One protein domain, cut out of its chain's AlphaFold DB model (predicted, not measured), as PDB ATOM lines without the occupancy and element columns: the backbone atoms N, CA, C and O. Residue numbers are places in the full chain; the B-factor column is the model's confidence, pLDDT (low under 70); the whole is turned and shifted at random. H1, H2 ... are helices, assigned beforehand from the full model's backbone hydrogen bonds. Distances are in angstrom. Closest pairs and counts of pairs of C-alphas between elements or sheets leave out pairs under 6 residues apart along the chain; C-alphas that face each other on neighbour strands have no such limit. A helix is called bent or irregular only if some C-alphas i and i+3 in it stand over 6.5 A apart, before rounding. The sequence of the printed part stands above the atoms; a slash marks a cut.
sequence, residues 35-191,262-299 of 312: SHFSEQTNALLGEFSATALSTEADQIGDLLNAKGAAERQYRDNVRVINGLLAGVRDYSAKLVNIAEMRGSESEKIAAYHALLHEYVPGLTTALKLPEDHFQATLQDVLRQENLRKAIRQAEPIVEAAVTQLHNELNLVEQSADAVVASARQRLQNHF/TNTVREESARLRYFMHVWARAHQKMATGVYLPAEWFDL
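What this domain is: This is residues 35 to 191 and 262 to 299 of the 312 residues of an uncharacterized protein of Permianibacter aggregans (UniProt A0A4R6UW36). This is an elongated bundle of long helices: H7 and H8 run side by side, H3 runs alongside H7, and H1 lies beside one end of H3. Kinked H4 folds back from H3 and makes a helical head with short H5 and H6, while the last part of H7 makes the opposite end. The printed part has 195 residues with nine named helices, H1 to H9 in order, and no named strand; the class is all helix. It is only just compact, close to loose, with a radius of gyration of the C-alphas of 19.6 A, and spans 70 by 37 by 24 A.

Where its parts are: Find C-alpha 155 at (160.070, 258.098, 198.684); from there H7, residues 155 to 191, runs 53.7 A to C-alpha 191 at (207.975, 234.751, 192.476). H8, residues 262 to 288, covers 39.0 A, and H3, residues 69 to 100, covers 46.8 A. H4, residues 105 to 127, covers 31.5 A; it has a kink of 35 degrees near residue 119 and is irregular, with C-alphas 118 and 121 7.0 A apart. H1, residues 35 to 47, begins at C-alpha 35 at (162.850, 255.245, 217.664) and covers 18.8 A. The shorter ones are H2, residues 51 to 59, H5, residues 135 to 142, H6, residues 147 to 153, and H9, residues 293 to 296.

How they stand to each other: H1, H3, H4, H7 and H8 form a bundle, long helices gathered together. Look first at Leu 169 and Ser 269, the closest C-alphas of H7 and H8, 6.0 A apart; these helices touch at a shallow tilt of 5 degrees, opposite ways. H7 touches H3 at Ser 175 and Tyr 74, 4.9 A. H1 touches H3 at Ser 38 and Ser 92, 5.1 A, and H1 and H7 are apart. H3 and H4 form a helical hairpin, closest at Ile 98 and Lys 108, 5.8 A. H5 and H6 form another, closest at Val 141 and Ala 150, 4.6 A. H8 is the hub, touching five other helices, among them H6, at a steep tilt of 58 degrees with the closest C-alphas those of Arg 152 and Ala 287, 4.7 A apart, and H9, with the closest C-alphas those of Trp 296 and Ala 282, 4.3 A apart. H2 and H8 only just touch, only at their ends, with 3 pairs of C-alphas within 8 A, closest at Leu 53 and Val 265, 7.0 A. Each O i to N i+4 pair is within hydrogen-bond range in H1, H3, H5, H6, H7 and H8; H4 has 16 of 19, H2 has 2 of 5 beside 3 of 6 O i to N i+3 pairs, and H9 is too short for an i+4 pair.

The domain as a whole: The C-alphas farthest apart, those of Ser 104 and Phe 191, are 70.2 A apart. Residues 192 to 261 are not printed, and C-alphas 191 and 262 are 21.3 A apart across this cut. Of the links printed whole, none is long. The mean pLDDT of the printed part is 91.5; residues 49 to 54 and 57 are under 70.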
ATOM      1  N   SER A  35     161.505 255.398 217.085       86.81
ATOM      2  CA  SER A  35     162.850 255.245 217.664       86.81
ATOM      3  C   SER A  35     163.532 253.952 217.204       86.81
ATOM      4  O   SER A  35     164.715 253.949 216.851       86.81
ATOM      5  N   HIS A  36     162.751 252.876 217.069       88.69
ATOM      6  CA  HIS A  36     163.215 251.580 216.584       88.69
ATOM      7  C   HIS A  36     163.803 251.623 215.170       88.69
ATOM      8  O   HIS A  36     164.673 250.817 214.854       88.69
ATOM      9  N   PHE A  37     163.381 252.559 214.315       89.38
ATOM     10  CA  PHE A  37     163.951 252.708 212.977       89.38
ATOM     11  C   PHE A  37     165.422 253.129 213.036       89.38
ATOM     12  O   PHE A  37     166.264 252.525 212.370       89.38
ATOM     13  N   SER A  38     165.750 254.124 213.866       91.81
ATOM     14  CA  SER A  38     167.132 254.581 214.056       91.81
ATOM     15  C   SER A  38     167.970 253.541 214.804       91.81
ATOM     16  O   SER A  38     169.088 253.245 214.389       91.81
ATOM     17  N   GLU A  39     167.425 252.918 215.854       90.62
ATOM     18  CA  GLU A  39     168.103 251.850 216.604       90.62
ATOM     19  C   GLU A  39     168.478 250.666 215.709       90.62
ATOM     20  O   GLU A  39     169.627 250.228 215.716       90.62
ATOM     21  N   GLN A  40     167.540 250.175 214.896       89.56
ATOM     22  CA  GLN A  40     167.800 249.050 214.000       89.56
ATOM     23  C   GLN A  40     168.714 249.447 212.840       89.56
ATOM     24  O   GLN A  40     169.600 248.676 212.481       89.56
ATOM     25  N   THR A  41     168.586 250.669 212.310       91.19
ATOM     26  CA  THR A  41     169.550 251.217 211.340       91.19
ATOM     27  C   THR A  41     170.962 251.238 211.927       91.19
ATOM     28  O   THR A  41     171.910 250.816 211.270       91.19
ATOM     29  N   ASN A  42     171.112 251.669 213.182       90.12
ATOM     30  CA  ASN A  42     172.391 251.683 213.887       90.12
ATOM     31  C   ASN A  42     172.938 250.286 214.150       90.12
ATOM     32  O   ASN A  42     174.126 250.076 213.930       90.12
ATOM     33  N   ALA A  43     172.103 249.352 214.603       89.44
ATOM     34  CA  ALA A  43     172.510 247.975 214.854       89.44
ATOM     35  C   ALA A  43     173.010 247.315 213.563       89.44
ATOM     36  O   ALA A  43     174.135 246.824 213.512       89.44
ATOM     37  N   LEU A  44     172.219 247.409 212.491       86.38
ATOM     38  CA  LEU A  44     172.559 246.837 211.194       86.38
ATOM     39  C   LEU A  44     173.836 247.468 210.620       86.38
ATOM     40  O   LEU A  44     174.742 246.744 210.227       86.38
ATOM     41  N   LEU A  45     173.957 248.802 210.629       87.56
ATOM     42  CA  LEU A  45     175.159 249.495 210.142       87.56
ATOM     43  C   LEU A  45     176.374 249.365 211.067       87.56
ATOM     44  O   LEU A  45     177.496 249.571 210.620       87.56
ATOM     45  N   GLY A  46     176.173 249.096 212.355       83.75
ATOM     46  CA  GLY A  46     177.249 248.897 213.325       83.75
ATOM     47  C   GLY A  46     177.992 247.584 213.094       83.75
ATOM     48  O   GLY A  46     179.207 247.530 213.271       83.75
ATOM     49  N   GLU A  47     177.281 246.554 212.630       79.06
ATOM     50  CA  GLU A  47     177.885 245.287 212.206       79.06
ATOM     51  C   GLU A  47     178.702 245.437 210.914       79.06
ATOM     52  O   GLU A  47     179.721 244.764 210.749       79.06
ATOM     53  N   PHE A  48     178.314 246.365 210.035       74.00
ATOM     54  CA  PHE A  48     179.100 246.785 208.873       74.00
ATOM     55  C   PHE A  48     180.218 247.736 209.278       74.00
ATOM     56  O   PHE A  48     180.231 248.923 208.952       74.00
ATOM     57  N   SER A  49     181.189 247.216 210.013       59.53
ATOM     58  CA  SER A  49     182.404 247.970 210.264       59.53
ATOM     59  C   SER A  49     183.399 247.716 209.129       59.53
ATOM     60  O   SER A  49     183.702 246.573 208.785       59.53
ATOM     61  N   ALA A  50     183.966 248.796 208.581       58.22
ATOM     62  CA  ALA A  50     185.074 248.770 207.617       58.22
ATOM     63  C   ALA A  50     186.290 247.936 208.088       58.22
ATOM     64  O   ALA A  50     187.215 247.686 207.319       58.22
ATOM     65  N   THR A  51     186.275 247.478 209.339       62.75
ATOM     66  CA  THR A  51     187.203 246.523 209.933       62.75
ATOM     67  C   THR A  51     187.349 245.255 209.096       62.75
ATOM     68  O   THR A  51     188.484 244.850 208.866       62.75
ATOM     69  N   ALA A  52     186.255 244.700 208.546       61.94
ATOM     70  CA  ALA A  52     186.317 243.509 207.685       61.94
ATOM     71  C   ALA A  52     187.175 243.742 206.426       61.94
ATOM     72  O   ALA A  52     187.960 242.883 206.028       61.94
ATOM     73  N   LEU A  53     187.101 244.947 205.851       63.09
ATOM     74  CA  LEU A  53     187.926 245.348 204.708       63.09
ATOM     75  C   LEU A  53     189.372 245.679 205.113       63.09
ATOM     76  O   LEU A  53     190.270 245.573 204.280       63.09
ATOM     77  N   SER A  54     189.614 246.074 206.370       67.44
ATOM     78  CA  SER A  54     190.962 246.380 206.871       67.44
ATOM     79  C   SER A  54     191.766 245.129 207.239       67.44
ATOM     80  O   SER A  54     192.946 245.057 206.918       67.44
ATOM     81  N   THR A  55     191.132 244.108 207.830       71.56
ATOM     82  CA  THR A  55     191.832 242.909 208.322       71.56
ATOM     83  C   THR A  55     192.452 242.094 207.190       71.56
ATOM     84  O   THR A  55     193.576 241.614 207.320       71.56
ATOM     85  N   GLU A  56     191.759 241.959 206.058       71.19
ATOM     86  CA  GLU A  56     192.327 241.287 204.883       71.19
ATOM     87  C   GLU A  56     193.422 242.138 204.224       71.19
ATOM     88  O   GLU A  56     194.423 241.594 203.763       71.19
ATOM     89  N   ALA A  57     193.287 243.471 204.230       69.62
ATOM     90  CA  ALA A  57     194.307 244.375 203.700       69.62
ATOM     91  C   ALA A  57     195.632 244.289 204.480       69.62
ATOM     92  O   ALA A  57     196.694 244.356 203.862       69.62
ATOM     93  N   ASP A  58     195.577 244.075 205.799       75.25
ATOM     94  CA  ASP A  58     196.765 243.872 206.638       75.25
ATOM     95  C   ASP A  58     197.515 242.578 206.270       75.25
ATOM     96  O   ASP A  58     198.745 242.574 206.216       75.25
ATOM     97  N   GLN A  59     196.801 241.492 205.932       73.88
ATOM     98  CA  GLN A  59     197.420 240.217 205.523       73.88
ATOM     99  C   GLN A  59     198.172 240.309 204.191       73.88
ATOM    100  O   GLN A  59     199.121 239.561 203.959       73.88
ATOM    101  N   ILE A  60     197.749 241.212 203.306       81.56
ATOM    102  CA  ILE A  60     198.379 241.434 201.998       81.56
ATOM    103  C   ILE A  60     199.194 242.731 201.952       81.56
ATOM    104  O   ILE A  60     199.557 243.168 200.860       81.56
ATOM    105  N   GLY A  61     199.479 243.352 203.102       80.88
ATOM    106  CA  GLY A  61     200.092 244.681 203.196       80.88
ATOM    107  C   GLY A  61     201.369 244.828 202.364       80.88
ATOM    108  O   GLY A  61     201.508 245.807 201.633       80.88
ATOM    109  N   ASP A  62     202.231 243.808 202.369       81.19
ATOM    110  CA  ASP A  62     203.479 243.781 201.587       81.19
ATOM    111  C   ASP A  62     203.245 243.786 200.066       81.19
ATOM    112  O   ASP A  62     204.087 244.240 199.287       81.19
ATOM    113  N   LEU A  63     202.085 243.298 199.622       82.25
ATOM    114  CA  LEU A  63     201.686 243.279 198.218       82.25
ATOM    115  C   LEU A  63     200.938 244.539 197.802       82.25
ATOM    116  O   LEU A  63     200.808 244.773 196.597       82.25
ATOM    117  N   LEU A  64     200.428 245.335 198.742       86.69
ATOM    118  CA  LEU A  64     199.687 246.557 198.454       86.69
ATOM    119  C   LEU A  64     200.639 247.735 198.277       86.69
ATOM    120  O   LEU A  64     201.419 248.093 199.156       86.69
ATOM    121  N   ASN A  65     200.526 248.421 197.141       88.00
ATOM    122  CA  ASN A  65     201.226 249.682 196.974       88.00
ATOM    123  C   ASN A  65     200.340 250.801 197.520       88.00
ATOM    124  O   ASN A  65     199.390 251.224 196.865       88.00
ATOM    125  N   ALA A  66     200.672 251.351 198.691       82.94
ATOM    126  CA  ALA A  66     199.937 252.486 199.252       82.94
ATOM    127  C   ALA A  66     199.847 253.681 198.277       82.94
ATOM    128  O   ALA A  66     198.872 254.433 198.299       82.94
ATOM    129  N   LYS A  67     200.828 253.836 197.379       87.94
ATOM    130  CA  LYS A  67     200.866 254.864 196.328       87.94
ATOM    131  C   LYS A  67     200.424 254.343 194.954       87.94
ATOM    132  O   LYS A  67     200.550 255.071 193.968       87.94
ATOM    133  N   GLY A  68     199.917 253.120 194.855       93.19
ATOM    134  CA  GLY A  68     199.339 252.593 193.628       93.19
ATOM    135  C   GLY A  68     198.015 253.286 193.306       93.19
ATOM    136  O   GLY A  68     197.291 253.737 194.197       93.19
ATOM    137  N   ALA A  69     197.732 253.457 192.013       95.19
ATOM    138  CA  ALA A  69     196.517 254.135 191.568       95.19
ATOM    139  C   ALA A  69     195.254 253.341 191.941       95.19
ATOM    140  O   ALA A  69     194.307 253.935 192.448       95.19
ATOM    141  N   ALA A  70     195.283 252.014 191.768       93.06
ATOM    142  CA  ALA A  70     194.172 251.128 192.109       93.06
ATOM    143  C   ALA A  70     193.864 251.158 193.615       93.06
ATOM    144  O   ALA A  70     192.715 251.324 194.012       93.06
ATOM    145  N   GLU A  71     194.891 251.084 194.465       91.94
ATOM    146  CA  GLU A  71     194.741 251.106 195.921       91.94
ATOM    147  C   GLU A  71     194.224 252.455 196.431       91.94
ATOM    148  O   GLU A  71     193.443 252.492 197.383       91.94
ATOM    149  N   ARG A  72     194.638 253.572 195.814       92.44
ATOM    150  CA  ARG A  72     194.060 254.892 196.117       92.44
ATOM    151  C   ARG A  72     192.582 254.938 195.757       92.44
ATOM    152  O   ARG A  72     191.782 255.275 196.622       92.44
ATOM    153  N   GLN A  73     192.236 254.549 194.531       94.12
ATOM    154  CA  GLN A  73     190.853 254.557 194.061       94.12
ATOM    155  C   GLN A  73     189.954 253.681 194.941       94.12
ATOM    156  O   GLN A  73     188.884 254.124 195.345       94.12
ATOM    157  N   TYR A  74     190.410 252.481 195.311       92.06
ATOM    158  CA  TYR A  74     189.683 251.607 196.232       92.06
ATOM    159  C   TYR A  74     189.433 252.273 197.592       92.06
ATOM    160  O   TYR A  74     188.298 252.303 198.063       92.06
ATOM    161  N   ARG A  75     190.458 252.882 198.210       90.56
ATOM    162  CA  ARG A  75     190.288 253.600 199.488       90.56
ATOM    163  C   ARG A  75     189.355 254.801 199.376       90.56
ATOM    164  O   ARG A  75     188.608 255.069 200.316       90.56
ATOM    165  N   ASP A  76     189.409 255.528 198.266       92.12
ATOM    166  CA  ASP A  76     188.535 256.674 198.034       92.12
ATOM    167  C   ASP A  76     187.076 256.218 197.881       92.12
ATOM    168  O   ASP A  76     186.211 256.756 198.569       92.12
ATOM    169  N   ASN A  77     186.813 255.154 197.114       93.56
ATOM    170  CA  ASN A  77     185.477 254.560 196.980       93.56
ATOM    171  C   ASN A  77     184.940 254.039 198.330       93.56
ATOM    172  O   ASN A  77     183.796 254.305 198.695       93.56
ATOM    173  N   VAL A  78     185.777 253.362 199.129       91.31
ATOM    174  CA  VAL A  78     185.401 252.918 200.486       91.31
ATOM    175  C   VAL A  78     185.079 254.111 201.393       91.31
ATOM    176  O   VAL A  78     184.125 254.057 202.171       91.31
ATOM    177  N   ARG A  79     185.828 255.219 201.293       91.06
ATOM    178  CA  ARG A  79     185.530 256.449 202.046       91.06
ATOM    179  C   ARG A  79     184.175 257.031 201.646       91.06
ATOM    180  O   ARG A  79     183.434 257.451 202.532       91.06
ATOM    181  N   VAL A  80     183.849 257.037 200.352       92.69
ATOM    182  CA  VAL A  80     182.545 257.495 199.850       92.69
ATOM    183  C   VAL A  80     181.416 256.635 200.421       92.69
ATOM    184  O   VAL A  80     180.487 257.190 201.003       92.69
ATOM    185  N   ILE A  81     181.530 255.301 200.369       93.50
ATOM    186  CA  ILE A  81     180.547 254.393 200.986       93.50
ATOM    187  C   ILE A  81     180.377 254.684 202.477       93.50
ATOM    188  O   ILE A  81     179.252 254.861 202.934       93.50
ATOM    189  N   ASN A  82     181.468 254.812 203.235       91.44
ATOM    190  CA  ASN A  82     181.387 255.124 204.664       91.44
ATOM    191  C   ASN A  82     180.684 256.464 204.930       91.44
ATOM    192  O   ASN A  82     179.902 256.568 205.874       91.44
ATOM    193  N   GLY A  83     180.923 257.473 204.086       92.19
ATOM    194  CA  GLY A  83     180.212 258.749 204.139       92.19
ATOM    195  C   GLY A  83     178.709 258.594 203.888       92.19
ATOM    196  O   GLY A  83     177.905 259.167 204.621       92.19
ATOM    197  N   LEU A  84     178.316 257.768 202.914       93.44
ATOM    198  CA  LEU A  84     176.908 257.480 202.628       93.44
ATOM    199  C   LEU A  84     176.225 256.722 203.765       93.44
ATOM    200  O   LEU A  84     175.130 257.103 204.171       93.44
ATOM    201  N   LEU A  85     176.870 255.697 204.328       93.31
ATOM    202  CA  LEU A  85     176.332 254.959 205.476       93.31
ATOM    203  C   LEU A  85     176.183 255.870 206.705       93.31
ATOM    204  O   LEU A  85     175.187 255.781 207.425       93.31
ATOM    205  N   ALA A  86     177.132 256.785 206.925       92.94
ATOM    206  CA  ALA A  86     177.015 257.807 207.962       92.94
ATOM    207  C   ALA A  86     175.838 258.763 207.696       92.94
ATOM    208  O   ALA A  86     175.107 259.085 208.629       92.94
ATOM    209  N   GLY A  87     175.605 259.153 206.440       95.00
ATOM    210  CA  GLY A  87     174.436 259.942 206.041       95.00
ATOM    211  C   GLY A  87     173.111 259.209 206.274       95.00
ATOM    212  O   GLY A  87     172.181 259.788 206.821       95.00
ATOM    213  N   VAL A  88     173.030 257.915 205.951       95.56
ATOM    214  CA  VAL A  88     171.848 257.074 206.232       95.56
ATOM    215  C   VAL A  88     171.556 257.022 207.735       95.56
ATOM    216  O   VAL A  88     170.399 257.136 208.155       95.56
ATOM    217  N   ARG A  89     172.605 256.888 208.555       94.75
ATOM    218  CA  ARG A  89     172.508 256.923 210.017       94.75
ATOM    219  C   ARG A  89     172.008 258.275 210.526       94.75
ATOM    220  O   ARG A  89     171.053 258.307 211.301       94.75
ATOM    221  N   ASP A  90     172.634 259.368 210.093       96.31
ATOM    222  CA  ASP A  90     172.269 260.731 210.497       96.31
ATOM    223  C   ASP A  90     170.828 261.065 210.094       96.31
ATOM    224  O   ASP A  90     170.037 261.483 210.940       96.31
ATOM    225  N   TYR A  91     170.444 260.772 208.849       97.62
ATOM    226  CA  TYR A  91     169.071 260.915 208.371       97.62
ATOM    227  C   TYR A  91     168.080 260.152 209.254       97.62
ATOM    228  O   TYR A  91     167.067 260.713 209.673       97.62
ATOM    229  N   SER A  92     168.373 258.887 209.573       96.06
ATOM    230  CA  SER A  92     167.467 258.045 210.364       96.06
ATOM    231  C   SER A  92     167.303 258.581 211.788       96.06
ATOM    232  O   SER A  92     166.187 258.617 212.300       96.06
ATOM    233  N   ALA A  93     168.380 259.070 212.409       95.75
ATOM    234  CA  ALA A  93     168.328 259.698 213.727       95.75
ATOM    235  C   ALA A  93     167.578 261.042 213.711       95.75
ATOM    236  O   ALA A  93     166.713 261.276 214.556       95.75
ATOM    237  N   LYS A  94     167.857 261.915 212.733       97.19
ATOM    238  CA  LYS A  94     167.161 263.201 212.584       97.19
ATOM    239  C   LYS A  94     165.670 263.006 212.306       97.19
ATOM    240  O   LYS A  94     164.860 263.735 212.870       97.19
ATOM    241  N   LEU A  95     165.294 262.003 211.512       96.38
ATOM    242  CA  LEU A  95     163.892 261.667 211.260       96.38
ATOM    243  C   LEU A  95     163.154 261.274 212.548       96.38
ATOM    244  O   LEU A  95     162.048 261.759 212.780       96.38
ATOM    245  N   VAL A  96     163.782 260.451 213.398       94.94
ATOM    246  CA  VAL A  96     163.251 260.103 214.728       94.94
ATOM    247  C   VAL A  96     163.013 261.354 215.566       94.94
ATOM    248  O   VAL A  96     161.890 261.588 216.013       94.94
ATOM    249  N   ASN A  97     164.029 262.211 215.677       95.75
ATOM    250  CA  ASN A  97     163.928 263.458 216.434       95.75
ATOM    251  C   ASN A  97     162.796 264.363 215.918       95.75
ATOM    252  O   ASN A  97     162.092 264.978 216.714       95.75
ATOM    253  N   ILE A  98     162.599 264.437 214.599       95.81
ATOM    254  CA  ILE A  98     161.533 265.243 213.991       95.81
ATOM    255  C   ILE A  98     160.148 264.688 214.335       95.81
ATOM    256  O   ILE A  98     159.249 265.469 214.647       95.81
ATOM    257  N   ALA A  99     159.939 263.369 214.315       94.06
ATOM    258  CA  ALA A  99     158.621 262.833 214.656       94.06
ATOM    259  C   ALA A  99     158.297 262.948 216.150       94.06
ATOM    260  O   ALA A  99     157.131 263.164 216.499       94.06
ATOM    261  N   GLU A 100     159.314 262.838 217.007       93.62
ATOM    262  CA  GLU A 100     159.210 262.995 218.463       93.62
ATOM    263  C   GLU A 100     159.173 264.463 218.915       93.62
ATOM    264  O   GLU A 100     158.831 264.755 220.066       93.62
ATOM    265  N   MET A 101     159.494 265.401 218.019       94.88
ATOM    266  CA  MET A 101     159.475 266.832 218.300       94.88
ATOM    267  C   MET A 101     158.112 267.264 218.853       94.88
ATOM    268  O   MET A 101     157.051 266.943 218.307       94.88
ATOM    269  N   ARG A 102     158.138 268.057 219.929       92.56
ATOM    270  CA  ARG A 102     156.947 268.743 220.436       92.56
ATOM    271  C   ARG A 102     156.626 269.895 219.489       92.56
ATOM    272  O   ARG A 102     157.398 270.842 219.408       92.56
ATOM    273  N   GLY A 103     155.511 269.800 218.782       94.81
ATOM    274  CA  GLY A 103     155.090 270.808 217.818       94.81
ATOM    275  C   GLY A 103     153.871 270.354 217.032       94.81
ATOM    276  O   GLY A 103     153.442 269.201 217.120       94.81
ATOM    277  N   SER A 104     153.317 271.285 216.272       96.69
ATOM    278  CA  SER A 104     152.305 271.019 215.259       96.69
ATOM    279  C   SER A 104     152.866 270.146 214.133       96.69
ATOM    280  O   SER A 104     154.067 270.139 213.855       96.69
ATOM    281  N   GLU A 105     151.987 269.438 213.423       96.25
ATOM    282  CA  GLU A 105     152.388 268.658 212.245       96.25
ATOM    283  C   GLU A 105     153.042 269.536 211.166       96.25
ATOM    284  O   GLU A 105     154.007 269.113 210.536       96.25
ATOM    285  N   SER A 106     152.599 270.790 211.012       97.62
ATOM    286  CA  SER A 106     153.217 271.746 210.085       97.62
ATOM    287  C   SER A 106     154.680 272.039 210.431       97.62
ATOM    288  O   SER A 106     155.505 272.144 209.525       97.62
ATOM    289  N   GLU A 107     155.022 272.166 211.717       97.81
ATOM    290  CA  GLU A 107     156.409 272.381 212.154       97.81
ATOM    291  C   GLU A 107     157.267 271.141 211.888       97.81
ATOM    292  O   GLU A 107     158.395 271.261 211.408       97.81
ATOM    293  N   LYS A 108     156.724 269.939 212.126       97.38
ATOM    294  CA  LYS A 108     157.411 268.678 211.809       97.38
ATOM    295  C   LYS A 108     157.662 268.518 210.313       97.38
ATOM    296  O   LYS A 108     158.760 268.136 209.919       97.38
ATOM    297  N   ILE A 109     156.674 268.836 209.476       98.00
ATOM    298  CA  ILE A 109     156.808 268.802 208.014       98.00
ATOM    299  C   ILE A 109     157.866 269.804 207.546       98.00
ATOM    300  O   ILE A 109     158.706 269.451 206.722       98.00
ATOM    301  N   ALA A 110     157.874 271.024 208.090       98.31
ATOM    302  CA  ALA A 110     158.886 272.024 207.757       98.31
ATOM    303  C   ALA A 110     160.302 271.564 208.149       98.31
ATOM    304  O   ALA A 110     161.231 271.692 207.351       98.31
ATOM    305  N   ALA A 111     160.463 270.969 209.336       98.31
ATOM    306  CA  ALA A 111     161.733 270.391 209.775       98.31
ATOM    307  C   ALA A 111     162.169 269.212 208.888       98.31
ATOM    308  O   ALA A 111     163.340 269.109 208.526       98.31
ATOM    309  N   TYR A 112     161.232 268.351 208.481       98.31
ATOM    310  CA  TYR A 112     161.515 267.244 207.565       98.31
ATOM    311  C   TYR A 112     161.890 267.722 206.160       98.31
ATOM    312  O   TYR A 112     162.835 267.215 205.564       98.31
ATOM    313  N   HIS A 113     161.211 268.742 205.640       98.44
ATOM    314  CA  HIS A 113     161.583 269.379 204.383       98.44
ATOM    315  C   HIS A 113     163.000 269.967 204.448       98.44
ATOM    316  O   HIS A 113     163.795 269.742 203.537       98.44
ATOM    317  N   ALA A 114     163.339 270.675 205.533       98.38
ATOM    318  CA  ALA A 114     164.686 271.205 205.742       98.38
ATOM    319  C   ALA A 114     165.735 270.084 205.770       98.38
ATOM    320  O   ALA A 114     166.746 270.190 205.081       98.38
ATOM    321  N   LEU A 115     165.445 268.978 206.471       98.31
ATOM    322  CA  LEU A 115     166.286 267.782 206.470       98.31
ATOM    323  C   LEU A 115     166.534 267.272 205.045       98.31
ATOM    324  O   LEU A 115     167.679 267.085 204.658       98.31
ATOM    325  N   LEU A 116     165.488 267.063 204.239       98.06
ATOM    326  CA  LEU A 116     165.642 266.578 202.861       98.06
ATOM    327  C   LEU A 116     166.482 267.535 202.004       98.06
ATOM    328  O   LEU A 116     167.300 267.088 201.197       98.06
ATOM    329  N   HIS A 117     166.320 268.841 202.208       97.12
ATOM    330  CA  HIS A 117     167.071 269.868 201.495       97.12
ATOM    331  C   HIS A 117     168.584 269.834 201.802       97.12
ATOM    332  O   HIS A 117     169.377 270.256 200.961       97.12
ATOM    333  N   GLU A 118     169.005 269.300 202.959       97.50
ATOM    334  CA  GLU A 118     170.425 269.053 203.269       97.50
ATOM    335  C   GLU A 118     171.023 267.948 202.379       97.50
ATOM    336  O   GLU A 118     172.178 268.037 201.965       97.50
ATOM    337  N   TYR A 119     170.241 266.911 202.057       96.62
ATOM    338  CA  TYR A 119     170.721 265.714 201.352       96.62
ATOM    339  C   TYR A 119     170.591 265.793 199.822       96.62
ATOM    340  O   TYR A 119     171.424 265.240 199.100       96.62
ATOM    341  N   VAL A 120     169.571 266.489 199.310       97.12
ATOM    342  CA  VAL A 120     169.262 266.575 197.868       97.12
ATOM    343  C   VAL A 120     170.441 267.047 196.994       97.12
ATOM    344  O   VAL A 120     170.668 266.422 195.951       97.12
ATOM    345  N   PRO A 121     171.240 268.069 197.367       97.12
ATOM    346  CA  PRO A 121     172.387 268.491 196.556       97.12
ATOM    347  C   PRO A 121     173.443 267.390 196.373       97.12
ATOM    348  O   PRO A 121     174.002 267.222 195.287       97.12
ATOM    349  N   GLY A 122     173.689 266.597 197.421       94.56
ATOM    350  CA  GLY A 122     174.610 265.461 197.361       94.56
ATOM    351  C   GLY A 122     174.114 264.371 196.410       94.56
ATOM    352  O   GLY A 122     174.879 263.892 195.572       94.56
ATOM    353  N   LEU A 123     172.821 264.037 196.487       94.62
ATOM    354  CA  LEU A 123     172.186 263.032 195.625       94.62
ATOM    355  C   LEU A 123     172.165 263.461 194.152       94.62
ATOM    356  O   LEU A 123     172.528 262.678 193.277       94.62
ATOM    357  N   THR A 124     171.759 264.702 193.869       95.75
ATOM    358  CA  THR A 124     171.695 265.237 192.495       95.75
ATOM    359  C   THR A 124     173.074 265.276 191.846       95.75
ATOM    360  O   THR A 124     173.229 264.804 190.720       95.75
ATOM    361  N   THR A 125     174.093 265.724 192.584       95.62
ATOM    362  CA  THR A 125     175.488 265.719 192.120       95.62
ATOM    363  C   THR A 125     175.972 264.300 191.823       95.62
ATOM    364  O   THR A 125     176.495 264.037 190.740       95.62
ATOM    365  N   ALA A 126     175.778 263.366 192.758       91.88
ATOM    366  CA  ALA A 126     176.273 262.002 192.617       91.88
ATOM    367  C   ALA A 126     175.579 261.220 191.492       91.88
ATOM    368  O   ALA A 126     176.224 260.470 190.760       91.88
ATOM    369  N   LEU A 127     174.272 261.424 191.317       94.12
ATOM    370  CA  LEU A 127     173.474 260.770 190.280       94.12
ATOM    371  C   LEU A 127     173.457 261.538 188.950       94.12
ATOM    372  O   LEU A 127     172.826 261.078 187.999       94.12
ATOM    373  N   LYS A 128     174.159 262.677 188.860       96.56
ATOM    374  CA  LYS A 128     174.195 263.557 187.677       96.56
ATOM    375  C   LYS A 128     172.794 263.976 187.216       96.56
ATOM    376  O   LYS A 128     172.502 264.012 186.021       96.56
ATOM    377  N   LEU A 129     171.924 264.265 188.178       95.19
ATOM    378  CA  LEU A 129     170.568 264.741 187.936       95.19
ATOM    379  C   LEU A 129     170.561 266.278 187.865       95.19
ATOM    380  O   LEU A 129     171.423 266.913 188.478       95.19
ATOM    381  N   PRO A 130     169.596 266.890 187.156       96.75
ATOM    382  CA  PRO A 130     169.370 268.332 187.228       96.75
ATOM    383  C   PRO A 130     169.190 268.816 188.676       96.75
ATOM    384  O   PRO A 130     168.605 268.109 189.498       96.75
ATOM    385  N   GLU A 131     169.661 270.026 188.992       92.88
ATOM    386  CA  GLU A 131     169.551 270.613 190.342       92.88
ATOM    387  C   GLU A 131     168.089 270.727 190.809       92.88
ATOM    388  O   GLU A 131     167.778 270.587 191.994       92.88
ATOM    389  N   ASP A 132     167.166 270.913 189.866       95.06
ATOM    390  CA  ASP A 132     165.736 271.028 190.114       95.06
ATOM    391  C   ASP A 132     164.987 269.681 190.147       95.06
ATOM    392  O   ASP A 132     163.784 269.657 190.413       95.06
ATOM    393  N   HIS A 133     165.680 268.552 189.947       97.19
ATOM    394  CA  HIS A 133     165.059 267.233 189.772       97.19
ATOM    395  C   HIS A 133     164.105 266.843 190.914       97.19
ATOM    396  O   HIS A 133     163.044 266.277 190.663       97.19
ATOM    397  N   PHE A 134     164.447 267.174 192.165       97.88
ATOM    398  CA  PHE A 134     163.623 266.856 193.341       97.88
ATOM    399  C   PHE A 134     162.763 268.024 193.846       97.88
ATOM    400  O   PHE A 134     162.098 267.885 194.871       97.88
ATOM    401  N   GLN A 135     162.733 269.169 193.155       97.81
ATOM    402  CA  GLN A 135     162.027 270.357 193.652       97.81
ATOM    403  C   GLN A 135     160.519 270.132 193.759       97.81
ATOM    404  O   GLN A 135     159.920 270.500 194.765       97.81
ATOM    405  N   ALA A 136     159.906 269.462 192.777       97.62
ATOM    406  CA  ALA A 136     158.489 269.102 192.852       97.62
ATOM    407  C   ALA A 136     158.198 268.215 194.075       97.62
ATOM    408  O   ALA A 136     157.289 268.511 194.846       97.62
ATOM    409  N   THR A 137     159.034 267.198 194.315       98.19
ATOM    410  CA  THR A 137     158.929 266.312 195.481       98.19
ATOM    411  C   THR A 137     159.018 267.088 196.794       98.19
ATOM    412  O   THR A 137     158.179 266.900 197.670       98.19
ATOM    413  N   LEU A 138     159.990 267.996 196.927       98.12
ATOM    414  CA  LEU A 138     160.155 268.840 198.115       98.12
ATOM    415  C   LEU A 138     158.945 269.761 198.347       98.12
ATOM    416  O   LEU A 138     158.454 269.877 199.471       98.12
ATOM    417  N   GLN A 139     158.408 270.369 197.287       98.25
ATOM    418  CA  GLN A 139     157.197 271.190 197.390       98.25
ATOM    419  C   GLN A 139     155.976 270.360 197.793       98.25
ATOM    420  O   GLN A 139     155.171 270.798 198.614       98.25
ATOM    421  N   ASP A 140     155.844 269.149 197.260       98.12
ATOM    422  CA  ASP A 140     154.744 268.261 197.617       98.12
ATOM    423  C   ASP A 140     154.861 267.757 199.059       98.12
ATOM    424  O   ASP A 140     153.832 267.604 199.711       98.12
ATOM    425  N   VAL A 141     156.077 267.563 199.587       98.19
ATOM    426  CA  VAL A 141     156.329 267.253 201.007       98.19
ATOM    427  C   VAL A 141     155.762 268.351 201.914       98.19
ATOM    428  O   VAL A 141     155.052 268.036 202.869       98.19
ATOM    429  N   LEU A 142     156.005 269.629 201.599       98.12
ATOM    430  CA  LEU A 142     155.505 270.769 202.386       98.12
ATOM    431  C   LEU A 142     153.978 270.891 202.399       98.12
ATOM    432  O   LEU A 142     153.414 271.448 203.338       98.12
ATOM    433  N   ARG A 143     153.306 270.396 201.357       98.31
ATOM    434  CA  ARG A 143     151.847 270.493 201.195       98.31
ATOM    435  C   ARG A 143     151.074 269.389 201.915       98.31
ATOM    436  O   ARG A 143     149.845 269.380 201.855       98.31
ATOM    437  N   GLN A 144     151.757 268.435 202.540       98.25
ATOM    438  CA  GLN A 144     151.089 267.314 203.192       98.25
ATOM    439  C   GLN A 144     150.413 267.728 204.501       98.25
ATOM    440  O   GLN A 144     150.819 268.664 205.176       98.25
ATOM    441  N   GLU A 145     149.369 266.995 204.878       97.12
ATOM    442  CA  GLU A 145     148.578 267.285 206.085       97.12
ATOM    443  C   GLU A 145     149.246 266.805 207.383       97.12
ATOM    444  O   GLU A 145     148.908 267.269 208.465       97.12
ATOM    445  N   ASN A 146     150.150 265.827 207.289       95.81
ATOM    446  CA  ASN A 146     150.874 265.258 208.424       95.81
ATOM    447  C   ASN A 146     152.231 264.697 207.990       95.81
ATOM    448  O   ASN A 146     152.448 264.386 206.812       95.81
ATOM    449  N   LEU A 147     153.125 264.518 208.962       95.06
ATOM    450  CA  LEU A 147     154.488 264.043 208.753       95.06
ATOM    451  C   LEU A 147     154.526 262.689 208.036       95.06
ATOM    452  O   LEU A 147     155.365 262.475 207.171       95.06
ATOM    453  N   ARG A 148     153.596 261.774 208.327       94.19
ATOM    454  CA  ARG A 148     153.558 260.457 207.670       94.19
ATOM    455  C   ARG A 148     153.346 260.576 206.157       94.19
ATOM    456  O   ARG A 148     154.060 259.935 205.388       94.19
ATOM    457  N   LYS A 149     152.390 261.401 205.718       95.19
ATOM    458  CA  LYS A 149     152.172 261.674 204.287       95.19
ATOM    459  C   LYS A 149     153.390 262.370 203.662       95.19
ATOM    460  O   LYS A 149     153.757 262.035 202.540       95.19
ATOM    461  N   ALA A 150     154.044 263.274 204.394       96.94
ATOM    462  CA  ALA A 150     155.289 263.919 203.966       96.94
ATOM    463  C   ALA A 150     156.433 262.912 203.754       96.94
ATOM    464  O   ALA A 150     157.070 262.928 202.705       96.94
ATOM    465  N   ILE A 151     156.641 261.980 204.689       96.12
ATOM    466  CA  ILE A 151     157.623 260.888 204.566       96.12
ATOM    467  C   ILE A 151     157.337 260.040 203.323       96.12
ATOM    468  O   ILE A 151     158.255 259.737 202.567       96.12
ATOM    469  N   ARG A 152     156.065 259.705 203.072       95.88
ATOM    470  CA  ARG A 152     155.659 258.958 201.873       95.88
ATOM    471  C   ARG A 152     155.974 259.716 200.585       95.88
ATOM    472  O   ARG A 152     156.473 259.131 199.633       95.88
ATOM    473  N   GLN A 153     155.705 261.019 200.550       97.81
ATOM    474  CA  GLN A 153     155.987 261.835 199.370       97.81
ATOM    475  C   GLN A 153     157.492 261.923 199.070       97.81
ATOM    476  O   GLN A 153     157.873 262.081 197.915       97.81
ATOM    477  N   ALA A 154     158.349 261.772 200.081       97.69
ATOM    478  CA  ALA A 154     159.801 261.782 199.933       97.69
ATOM    479  C   ALA A 154     160.408 260.450 199.438       97.69
ATOM    480  O   ALA A 154     161.624 260.387 199.251       97.69
ATOM    481  N   GLU A 155     159.604 259.404 199.191       96.38
ATOM    482  CA  GLU A 155     160.070 258.098 198.684       96.38
ATOM    483  C   GLU A 155     161.055 258.204 197.497       96.38
ATOM    484  O   GLU A 155     162.109 257.568 197.571       96.38
ATOM    485  N   PRO A 156     160.837 259.052 196.467       97.50
ATOM    486  CA  PRO A 156     161.780 259.177 195.351       97.50
ATOM    487  C   PRO A 156     163.200 259.599 195.765       97.50
ATOM    488  O   PRO A 156     164.179 259.175 195.155       97.50
ATOM    489  N   ILE A 157     163.333 260.416 196.817       97.38
ATOM    490  CA  ILE A 157     164.635 260.869 197.337       97.38
ATOM    491  C   ILE A 157     165.347 259.709 198.049       97.38
ATOM    492  O   ILE A 157     166.550 259.510 197.885       97.38
ATOM    493  N   VAL A 158     164.599 258.901 198.804       96.81
ATOM    494  CA  VAL A 158     165.121 257.707 199.486       96.81
ATOM    495  C   VAL A 158     165.562 256.647 198.475       96.81
ATOM    496  O   VAL A 158     166.638 256.066 198.616       96.81
ATOM    497  N   GLU A 159     164.781 256.422 197.419       96.31
ATOM    498  CA  GLU A 159     165.150 255.507 196.332       96.31
ATOM    499  C   GLU A 159     166.407 255.970 195.583       96.31
ATOM    500  O   GLU A 159     167.271 255.149 195.251       96.31
ATOM    501  N   ALA A 160     166.562 257.278 195.377       96.12
ATOM    502  CA  ALA A 160     167.774 257.857 194.813       96.12
ATOM    503  C   ALA A 160     169.002 257.605 195.708       96.12
ATOM    504  O   ALA A 160     170.049 257.196 195.204       96.12
ATOM    505  N   ALA A 161     168.870 257.742 197.030       96.25
ATOM    506  CA  ALA A 161     169.948 257.430 197.973       96.25
ATOM    507  C   ALA A 161     170.374 255.950 197.917       96.25
ATOM    508  O   ALA A 161     171.569 255.647 197.877       96.25
ATOM    509  N   VAL A 162     169.414 255.019 197.841       96.06
ATOM    510  CA  VAL A 162     169.704 253.582 197.654       96.06
ATOM    511  C   VAL A 162     170.428 253.339 196.331       96.06
ATOM    512  O   VAL A 162     171.410 252.599 196.285       96.06
ATOM    513  N   THR A 163     169.965 253.982 195.258       96.00
ATOM    514  CA  THR A 163     170.565 253.870 193.922       96.00
ATOM    515  C   THR A 163     172.006 254.367 193.918       96.00
ATOM    516  O   THR A 163     172.887 253.685 193.395       96.00
ATOM    517  N   GLN A 164     172.272 255.518 194.540       95.94
ATOM    518  CA  GLN A 164     173.628 256.040 194.674       95.94
ATOM    519  C   GLN A 164     174.524 255.033 195.394       95.94
ATOM    520  O   GLN A 164     175.591 254.697 194.889       95.94
ATOM    521  N   LEU A 165     174.084 254.508 196.537       95.06
ATOM    522  CA  LEU A 165     174.879 253.555 197.299       95.06
ATOM    523  C   LEU A 165     175.173 252.282 196.495       95.06
ATOM    524  O   LEU A 165     176.300 251.796 196.518       95.06
ATOM    525  N   HIS A 166     174.211 251.763 195.730       95.88
ATOM    526  CA  HIS A 166     174.462 250.633 194.831       95.88
ATOM    527  C   HIS A 166     175.525 250.928 193.776       95.88
ATOM    528  O   HIS A 166     176.381 250.078 193.521       95.88
ATOM    529  N   ASN A 167     175.482 252.117 193.173       96.31
ATOM    530  CA  ASN A 167     176.479 252.534 192.192       96.31
ATOM    531  C   ASN A 167     177.872 252.598 192.828       96.31
ATOM    532  O   ASN A 167     178.824 252.065 192.262       96.31
ATOM    533  N   GLU A 168     177.979 253.164 194.028       95.75
ATOM    534  CA  GLU A 168     179.245 253.243 194.759       95.75
ATOM    535  C   GLU A 168     179.763 251.858 195.183       95.75
ATOM    536  O   GLU A 168     180.962 251.596 195.093       95.75
ATOM    537  N   LEU A 169     178.886 250.920 195.561       95.00
ATOM    538  CA  LEU A 169     179.294 249.541 195.860       95.00
ATOM    539  C   LEU A 169     179.858 248.834 194.623       95.00
ATOM    540  O   LEU A 169     180.863 248.134 194.725       95.00
ATOM    541  N   ASN A 170     179.274 249.065 193.443       96.50
ATOM    542  CA  ASN A 170     179.834 248.549 192.191       96.50
ATOM    543  C   ASN A 170     181.240 249.121 191.933       96.50
ATOM    544  O   ASN A 170     182.123 248.398 191.473       96.50
ATOM    545  N   LEU A 171     181.474 250.402 192.242       95.81
ATOM    546  CA  LEU A 171     182.795 251.026 192.115       95.81
ATOM    547  C   LEU A 171     183.797 250.456 193.130       95.81
ATOM    548  O   LEU A 171     184.962 250.237 192.782       95.81
ATOM    549  N   VAL A 172     183.372 250.162 194.363       93.94
ATOM    550  CA  VAL A 172     184.202 249.463 195.359       93.94
ATOM    551  C   VAL A 172     184.603 248.076 194.852       93.94
ATOM    552  O   VAL A 172     185.795 247.777 194.826       93.94
ATOM    553  N   GLU A 173     183.661 247.268 194.366       94.88
ATOM    554  CA  GLU A 173     183.947 245.936 193.811       94.88
ATOM    555  C   GLU A 173     184.919 246.001 192.619       94.88
ATOM    556  O   GLU A 173     185.925 245.290 192.597       94.88
ATOM    557  N   GLN A 174     184.681 246.906 191.662       96.62
ATOM    558  CA  GLN A 174     185.559 247.094 190.498       96.62
ATOM    559  C   GLN A 174     186.973 247.524 190.902       96.62
ATOM    560  O   GLN A 174     187.967 247.019 190.376       96.62
ATOM    561  N   SER A 175     187.081 248.463 191.844       94.31
ATOM    562  CA  SER A 175     188.382 248.926 192.333       94.31
ATOM    563  C   SER A 175     189.111 247.860 193.159       94.31
ATOM    564  O   SER A 175     190.333 247.761 193.051       94.31
ATOM    565  N   ALA A 176     188.399 247.002 193.897       93.00
ATOM    566  CA  ALA A 176     188.985 245.840 194.566       93.00
ATOM    567  C   ALA A 176     189.548 244.825 193.559       93.00
ATOM    568  O   ALA A 176     190.679 244.364 193.718       93.00
ATOM    569  N   ASP A 177     188.813 244.532 192.483       95.31
ATOM    570  CA  ASP A 177     189.290 243.659 191.403       95.31
ATOM    571  C   ASP A 177     190.558 244.228 190.736       95.31
ATOM    572  O   ASP A 177     191.511 243.487 190.469       95.31
ATOM    573  N   ALA A 178     190.628 245.550 190.542       95.81
ATOM    574  CA  ALA A 178     191.826 246.220 190.036       95.81
ATOM    575  C   ALA A 178     193.019 246.123 191.008       95.81
ATOM    576  O   ALA A 178     194.148 245.868 190.575       95.81
ATOM    577  N   VAL A 179     192.784 246.277 192.317       92.81
ATOM    578  CA  VAL A 179     193.811 246.080 193.357       92.81
ATOM    579  C   VAL A 179     194.341 244.649 193.322       92.81
ATOM    580  O   VAL A 179     195.555 244.451 193.285       92.81
ATOM    581  N   VAL A 180     193.457 243.651 193.260       94.12
ATOM    582  CA  VAL A 180     193.843 242.234 193.206       94.12
ATOM    583  C   VAL A 180     194.606 241.905 191.928       94.12
ATOM    584  O   VAL A 180     195.618 241.207 191.993       94.12
ATOM    585  N   ALA A 181     194.192 242.429 190.772       95.75
ATOM    586  CA  ALA A 181     194.924 242.253 189.520       95.75
ATOM    587  C   ALA A 181     196.344 242.839 189.612       95.75
ATOM    588  O   ALA A 181     197.322 242.161 189.281       95.75
ATOM    589  N   SER A 182     196.468 244.061 190.137       94.75
ATOM    590  CA  SER A 182     197.759 244.724 190.324       94.75
ATOM    591  C   SER A 182     198.654 243.985 191.326       94.75
ATOM    592  O   SER A 182     199.855 243.836 191.086       94.75
ATOM    593  N   ALA A 183     198.100 243.516 192.444       93.81
ATOM    594  CA  ALA A 183     198.836 242.763 193.454       93.81
ATOM    595  C   ALA A 183     199.268 241.388 192.929       93.81
ATOM    596  O   ALA A 183     200.408 240.985 193.141       93.81
ATOM    597  N   ARG A 184     198.409 240.706 192.161       95.19
ATOM    598  CA  ARG A 184     198.734 239.432 191.504       95.19
ATOM    599  C   ARG A 184     199.878 239.581 190.509       95.19
ATOM    600  O   ARG A 184     200.740 238.712 190.465       95.19
ATOM    601  N   GLN A 185     199.918 240.667 189.739       95.56
ATOM    602  CA  GLN A 185     201.036 240.927 188.831       95.56
ATOM    603  C   GLN A 185     202.350 241.132 189.596       95.56
ATOM    604  O   GLN A 185     203.373 240.565 189.220       95.56
ATOM    605  N   ARG A 186     202.332 241.900 190.695       94.31
ATOM    606  CA  ARG A 186     203.516 242.070 191.557       94.31
ATOM    607  C   ARG A 186     203.968 240.748 192.167       94.31
ATOM    608  O   ARG A 186     205.157 240.450 192.134       94.31
ATOM    609  N   LEU A 187     203.020 239.952 192.655       93.69
ATOM    610  CA  LEU A 187     203.264 238.624 193.199       93.69
ATOM    611  C   LEU A 187     203.903 237.702 192.152       93.69
ATOM    612  O   LEU A 187     204.933 237.092 192.413       93.69
ATOM    613  N   GLN A 188     203.335 237.654 190.946       94.56
ATOM    614  CA  GLN A 188     203.867 236.876 189.830       94.56
ATOM    615  C   GLN A 188     205.303 237.291 189.499       94.56
ATOM    616  O   GLN A 188     206.168 236.433 189.393       94.56
ATOM    617  N   ASN A 189     205.571 238.595 189.396       94.44
ATOM    618  CA  ASN A 189     206.911 239.103 189.113       94.44
ATOM    619  C   ASN A 189     207.906 238.760 190.232       94.44
ATOM    620  O   ASN A 189     209.043 238.395 189.943       94.44
ATOM    621  N   HIS A 190     207.488 238.870 191.496       92.56
ATOM    622  CA  HIS A 190     208.334 238.572 192.653       92.56
ATOM    623  C   HIS A 190     208.723 237.090 192.708       92.56
ATOM    624  O   HIS A 190     209.887 236.764 192.924       92.56
ATOM    625  N   PHE A 191     207.765 236.198 192.447       93.19
ATOM    626  CA  PHE A 191     207.975 234.751 192.476       93.19
ATOM    627  C   PHE A 191     208.346 234.149 191.117       93.19
ATOM    628  O   PHE A 191     208.503 232.935 191.030       93.19
ATOM    629  N   THR A 262     188.793 239.742 197.382       89.62
ATOM    630  CA  THR A 262     187.705 239.945 196.409       89.62
ATOM    631  C   THR A 262     186.392 239.330 196.893       89.62
ATOM    632  O   THR A 262     185.338 239.949 196.745       89.62
ATOM    633  N   ASN A 263     186.439 238.121 197.458       91.44
ATOM    634  CA  ASN A 263     185.240 237.452 197.956       91.44
ATOM    635  C   ASN A 263     184.627 238.226 199.127       91.44
ATOM    636  O   ASN A 263     183.444 238.543 199.065       91.44
ATOM    637  N   THR A 264     185.435 238.637 200.106       88.81
ATOM    638  CA  THR A 264     185.003 239.463 201.239       88.81
ATOM    639  C   THR A 264     184.376 240.773 200.764       88.81
ATOM    640  O   THR A 264     183.288 241.126 201.205       88.81
ATOM    641  N   VAL A 265     184.999 241.484 199.814       90.12
ATOM    642  CA  VAL A 265     184.437 242.735 199.268       90.12
ATOM    643  C   VAL A 265     183.069 242.502 198.624       90.12
ATOM    644  O   VAL A 265     182.156 243.302 198.829       90.12
ATOM    645  N   ARG A 266     182.905 241.419 197.856       93.06
ATOM    646  CA  ARG A 266     181.633 241.085 197.196       93.06
ATOM    647  C   ARG A 266     180.563 240.643 198.188       93.06
ATOM    648  O   ARG A 266     179.415 241.054 198.052       93.06
ATOM    649  N   GLU A 267     180.925 239.834 199.179       91.12
ATOM    650  CA  GLU A 267     180.018 239.390 200.242       91.12
ATOM    651  C   GLU A 267     179.518 240.580 201.065       91.12
ATOM    652  O   GLU A 267     178.307 240.760 201.208       91.12
ATOM    653  N   GLU A 268     180.421 241.456 201.509       88.81
ATOM    654  CA  GLU A 268     180.062 242.669 202.251       88.81
ATOM    655  C   GLU A 268     179.236 243.636 201.398       88.81
ATOM    656  O   GLU A 268     178.230 244.174 201.860       88.81
ATOM    657  N   SER A 269     179.581 243.807 200.118       92.31
ATOM    658  CA  SER A 269     178.792 244.628 199.194       92.31
ATOM    659  C   SER A 269     177.393 244.048 198.978       92.31
ATOM    660  O   SER A 269     176.407 244.781 199.008       92.31
ATOM    661  N   ALA A 270     177.255 242.733 198.801       91.31
ATOM    662  CA  ALA A 270     175.954 242.074 198.687       91.31
ATOM    663  C   ALA A 270     175.116 242.245 199.961       91.31
ATOM    664  O   ALA A 270     173.928 242.575 199.885       91.31
ATOM    665  N   ARG A 271     175.739 242.087 201.132       89.19
ATOM    666  CA  ARG A 271     175.094 242.281 202.432       89.19
ATOM    667  C   ARG A 271     174.667 243.747 202.615       89.19
ATOM    668  O   ARG A 271     173.553 243.989 203.076       89.19
ATOM    669  N   LEU A 272     175.474 244.729 202.195       91.50
ATOM    670  CA  LEU A 272     175.113 246.155 202.229       91.50
ATOM    671  C   LEU A 272     173.960 246.494 201.277       91.50
ATOM    672  O   LEU A 272     173.043 247.213 201.670       91.50
ATOM    673  N   ARG A 273     173.947 245.950 200.051       93.69
ATOM    674  CA  ARG A 273     172.803 246.097 199.126       93.69
ATOM    675  C   ARG A 273     171.520 245.563 199.759       93.69
ATOM    676  O   ARG A 273     170.480 246.219 199.733       93.69
ATOM    677  N   TYR A 274     171.607 244.382 200.373       90.75
ATOM    678  CA  TYR A 274     170.493 243.791 201.103       90.75
ATOM    679  C   TYR A 274     170.007 244.704 202.234       90.75
ATOM    680  O   TYR A 274     168.817 245.007 202.310       90.75
ATOM    681  N   PHE A 275     170.927 245.201 203.062       90.88
ATOM    682  CA  PHE A 275     170.614 246.141 204.132       90.88
ATOM    683  C   PHE A 275     169.899 247.393 203.610       90.88
ATOM    684  O   PHE A 275     168.856 247.764 204.141       90.88
ATOM    685  N   MET A 276     170.401 248.016 202.544       93.94
ATOM    686  CA  MET A 276     169.794 249.234 202.003       93.94
ATOM    687  C   MET A 276     168.385 249.005 201.462       93.94
ATOM    688  O   MET A 276     167.523 249.877 201.580       93.94
ATOM    689  N   HIS A 277     168.113 247.817 200.924       92.31
ATOM    690  CA  HIS A 277     166.760 247.423 200.558       92.31
ATOM    691  C   HIS A 277     165.842 247.254 201.766       92.31
ATOM    692  O   HIS A 277     164.706 247.727 201.726       92.31
ATOM    693  N   VAL A 278     166.322 246.614 202.836       91.06
ATOM    694  CA  VAL A 278     165.578 246.498 204.097       91.06
ATOM    695  C   VAL A 278     165.291 247.889 204.668       91.06
ATOM    696  O   VAL A 278     164.151 248.183 205.013       91.06
ATOM    697  N   TRP A 279     166.291 248.772 204.705       94.62
ATOM    698  CA  TRP A 279     166.165 250.136 205.218       94.62
ATOM    699  C   TRP A 279     165.139 250.967 204.434       94.62
ATOM    700  O   TRP A 279     164.237 251.557 205.030       94.62
ATOM    701  N   ALA A 280     165.201 250.957 203.099       94.81
ATOM    702  CA  ALA A 280     164.226 251.669 202.270       94.81
ATOM    703  C   ALA A 280     162.810 251.095 202.411       94.81
ATOM    704  O   ALA A 280     161.828 251.836 202.408       94.81
ATOM    705  N   ARG A 281     162.683 249.776 202.594       92.00
ATOM    706  CA  ARG A 281     161.393 249.139 202.874       92.00
ATOM    707  C   ARG A 281     160.848 249.535 204.241       92.00
ATOM    708  O   ARG A 281     159.652 249.789 204.354       92.00
ATOM    709  N   ALA A 282     161.692 249.576 205.267       91.94
ATOM    710  CA  ALA A 282     161.298 250.040 206.588       91.94
ATOM    711  C   ALA A 282     160.798 251.492 206.513       91.94
ATOM    712  O   ALA A 282     159.730 251.795 207.041       91.94
ATOM    713  N   HIS A 283     161.492 252.350 205.754       94.31
ATOM    714  CA  HIS A 283     161.048 253.715 205.453       94.31
ATOM    715  C   HIS A 283     159.659 253.748 204.789       94.31
ATOM    716  O   HIS A 283     158.751 254.400 205.308       94.31
ATOM    717  N   GLN A 284     159.441 252.948 203.742       93.06
ATOM    718  CA  GLN A 284     158.139 252.820 203.079       93.06
ATOM    719  C   GLN A 284     157.036 252.307 204.025       93.06
ATOM    720  O   GLN A 284     155.931 252.849 204.067       93.06
ATOM    721  N   LYS A 285     157.316 251.271 204.825       91.19
ATOM    722  CA  LYS A 285     156.348 250.694 205.772       91.19
ATOM    723  C   LYS A 285     155.933 251.717 206.832       91.19
ATOM    724  O   LYS A 285     154.733 251.857 207.084       91.19
ATOM    725  N   MET A 286     156.876 252.497 207.364       89.00
ATOM    726  CA  MET A 286     156.570 253.634 208.243       89.00
ATOM    727  C   MET A 286     155.668 254.663 207.545       89.00
ATOM    728  O   MET A 286     154.655 255.079 208.111       89.00
ATOM    729  N   ALA A 287     155.974 255.023 206.294       90.06
ATOM    730  CA  ALA A 287     155.164 255.937 205.482       90.06
ATOM    731  C   ALA A 287     153.725 255.435 205.248       90.06
ATOM    732  O   ALA A 287     152.779 256.224 205.234       90.06
ATOM    733  N   THR A 288     153.529 254.122 205.109       89.25
ATOM    734  CA  THR A 288     152.191 253.518 204.951       89.25
ATOM    735  C   THR A 288     151.412 253.370 206.261       89.25
ATOM    736  O   THR A 288     150.233 253.025 206.230       89.25
ATOM    737  N   GLY A 289     152.031 253.674 207.406       85.25
ATOM    738  CA  GLY A 289     151.392 253.564 208.716       85.25
ATOM    739  C   GLY A 289     151.401 252.152 209.293       85.25
ATOM    740  O   GLY A 289     150.546 251.843 210.109       85.25
ATOM    741  N   VAL A 290     152.337 251.287 208.901       85.38
ATOM    742  CA  VAL A 290     152.585 250.042 209.644       85.38
ATOM    743  C   VAL A 290     153.152 250.416 211.015       85.38
ATOM    744  O   VAL A 290     154.095 251.201 211.080       85.38
ATOM    745  N   TYR A 291     152.597 249.880 212.104       79.06
ATOM    746  CA  TYR A 291     152.938 250.323 213.466       79.06
ATOM    747  C   TYR A 291     153.908 249.407 214.213       79.06
ATOM    748  O   TYR A 291     154.488 249.827 215.211       79.06
ATOM    749  N   LEU A 292     154.074 248.161 213.763       83.50
ATOM    750  CA  LEU A 292     154.914 247.173 214.430       83.50
ATOM    751  C   LEU A 292     156.340 247.222 213.854       83.50
ATOM    752  O   LEU A 292     156.523 246.866 212.690       83.50
ATOM    753  N   PRO A 293     157.368 247.589 214.644       80.38
ATOM    754  CA  PRO A 293     158.750 247.657 214.160       80.38
ATOM    755  C   PRO A 293     159.266 246.329 213.598       80.38
ATOM    756  O   PRO A 293     160.016 246.316 212.626       80.38
ATOM    757  N   ALA A 294     158.820 245.204 214.168       83.50
ATOM    758  CA  ALA A 294     159.135 243.868 213.662       83.50
ATOM    759  C   ALA A 294     158.661 243.662 212.213       83.50
ATOM    760  O   ALA A 294     159.305 242.948 211.451       83.50
ATOM    761  N   GLU A 295     157.573 244.320 211.806       85.94
ATOM    762  CA  GLU A 295     157.102 244.261 210.427       85.94
ATOM    763  C   GLU A 295     157.921 245.165 209.505       85.94
ATOM    764  O   GLU A 295     158.028 244.861 208.320       85.94
ATOM    765  N   TRP A 296     158.523 246.256 209.989       82.62
ATOM    766  CA  TRP A 296     159.313 247.170 209.146       82.62
ATOM    767  C   TRP A 296     160.541 246.493 208.545       82.62
ATOM    768  O   TRP A 296     160.838 246.700 207.369       82.62
ATOM    769  N   PHE A 297     161.182 245.630 209.330       82.88
ATOM    770  CA  PHE A 297     162.409 244.924 208.969       82.88
ATOM    771  C   PHE A 297     162.171 243.433 208.682       82.88
ATOM    772  O   PHE A 297     163.111 242.643 208.694       82.88
ATOM    773  N   ASP A 298     160.923 243.037 208.404       82.88
ATOM    774  CA  ASP A 298     160.593 241.655 208.048       82.88
ATOM    775  C   ASP A 298     161.284 241.232 206.740       82.88
ATOM    776  O   ASP A 298     161.064 241.809 205.666       82.88
ATOM    777  N   LEU A 299     162.112 240.192 206.854       79.00
ATOM    778  CA  LEU A 299     162.948 239.656 205.787       79.00
ATOM    779  C   LEU A 299     162.204 238.669 204.876       79.00
ATOM    780  O   LEU A 299     162.672 238.401 203.767       79.00
TER     781      LEU A 299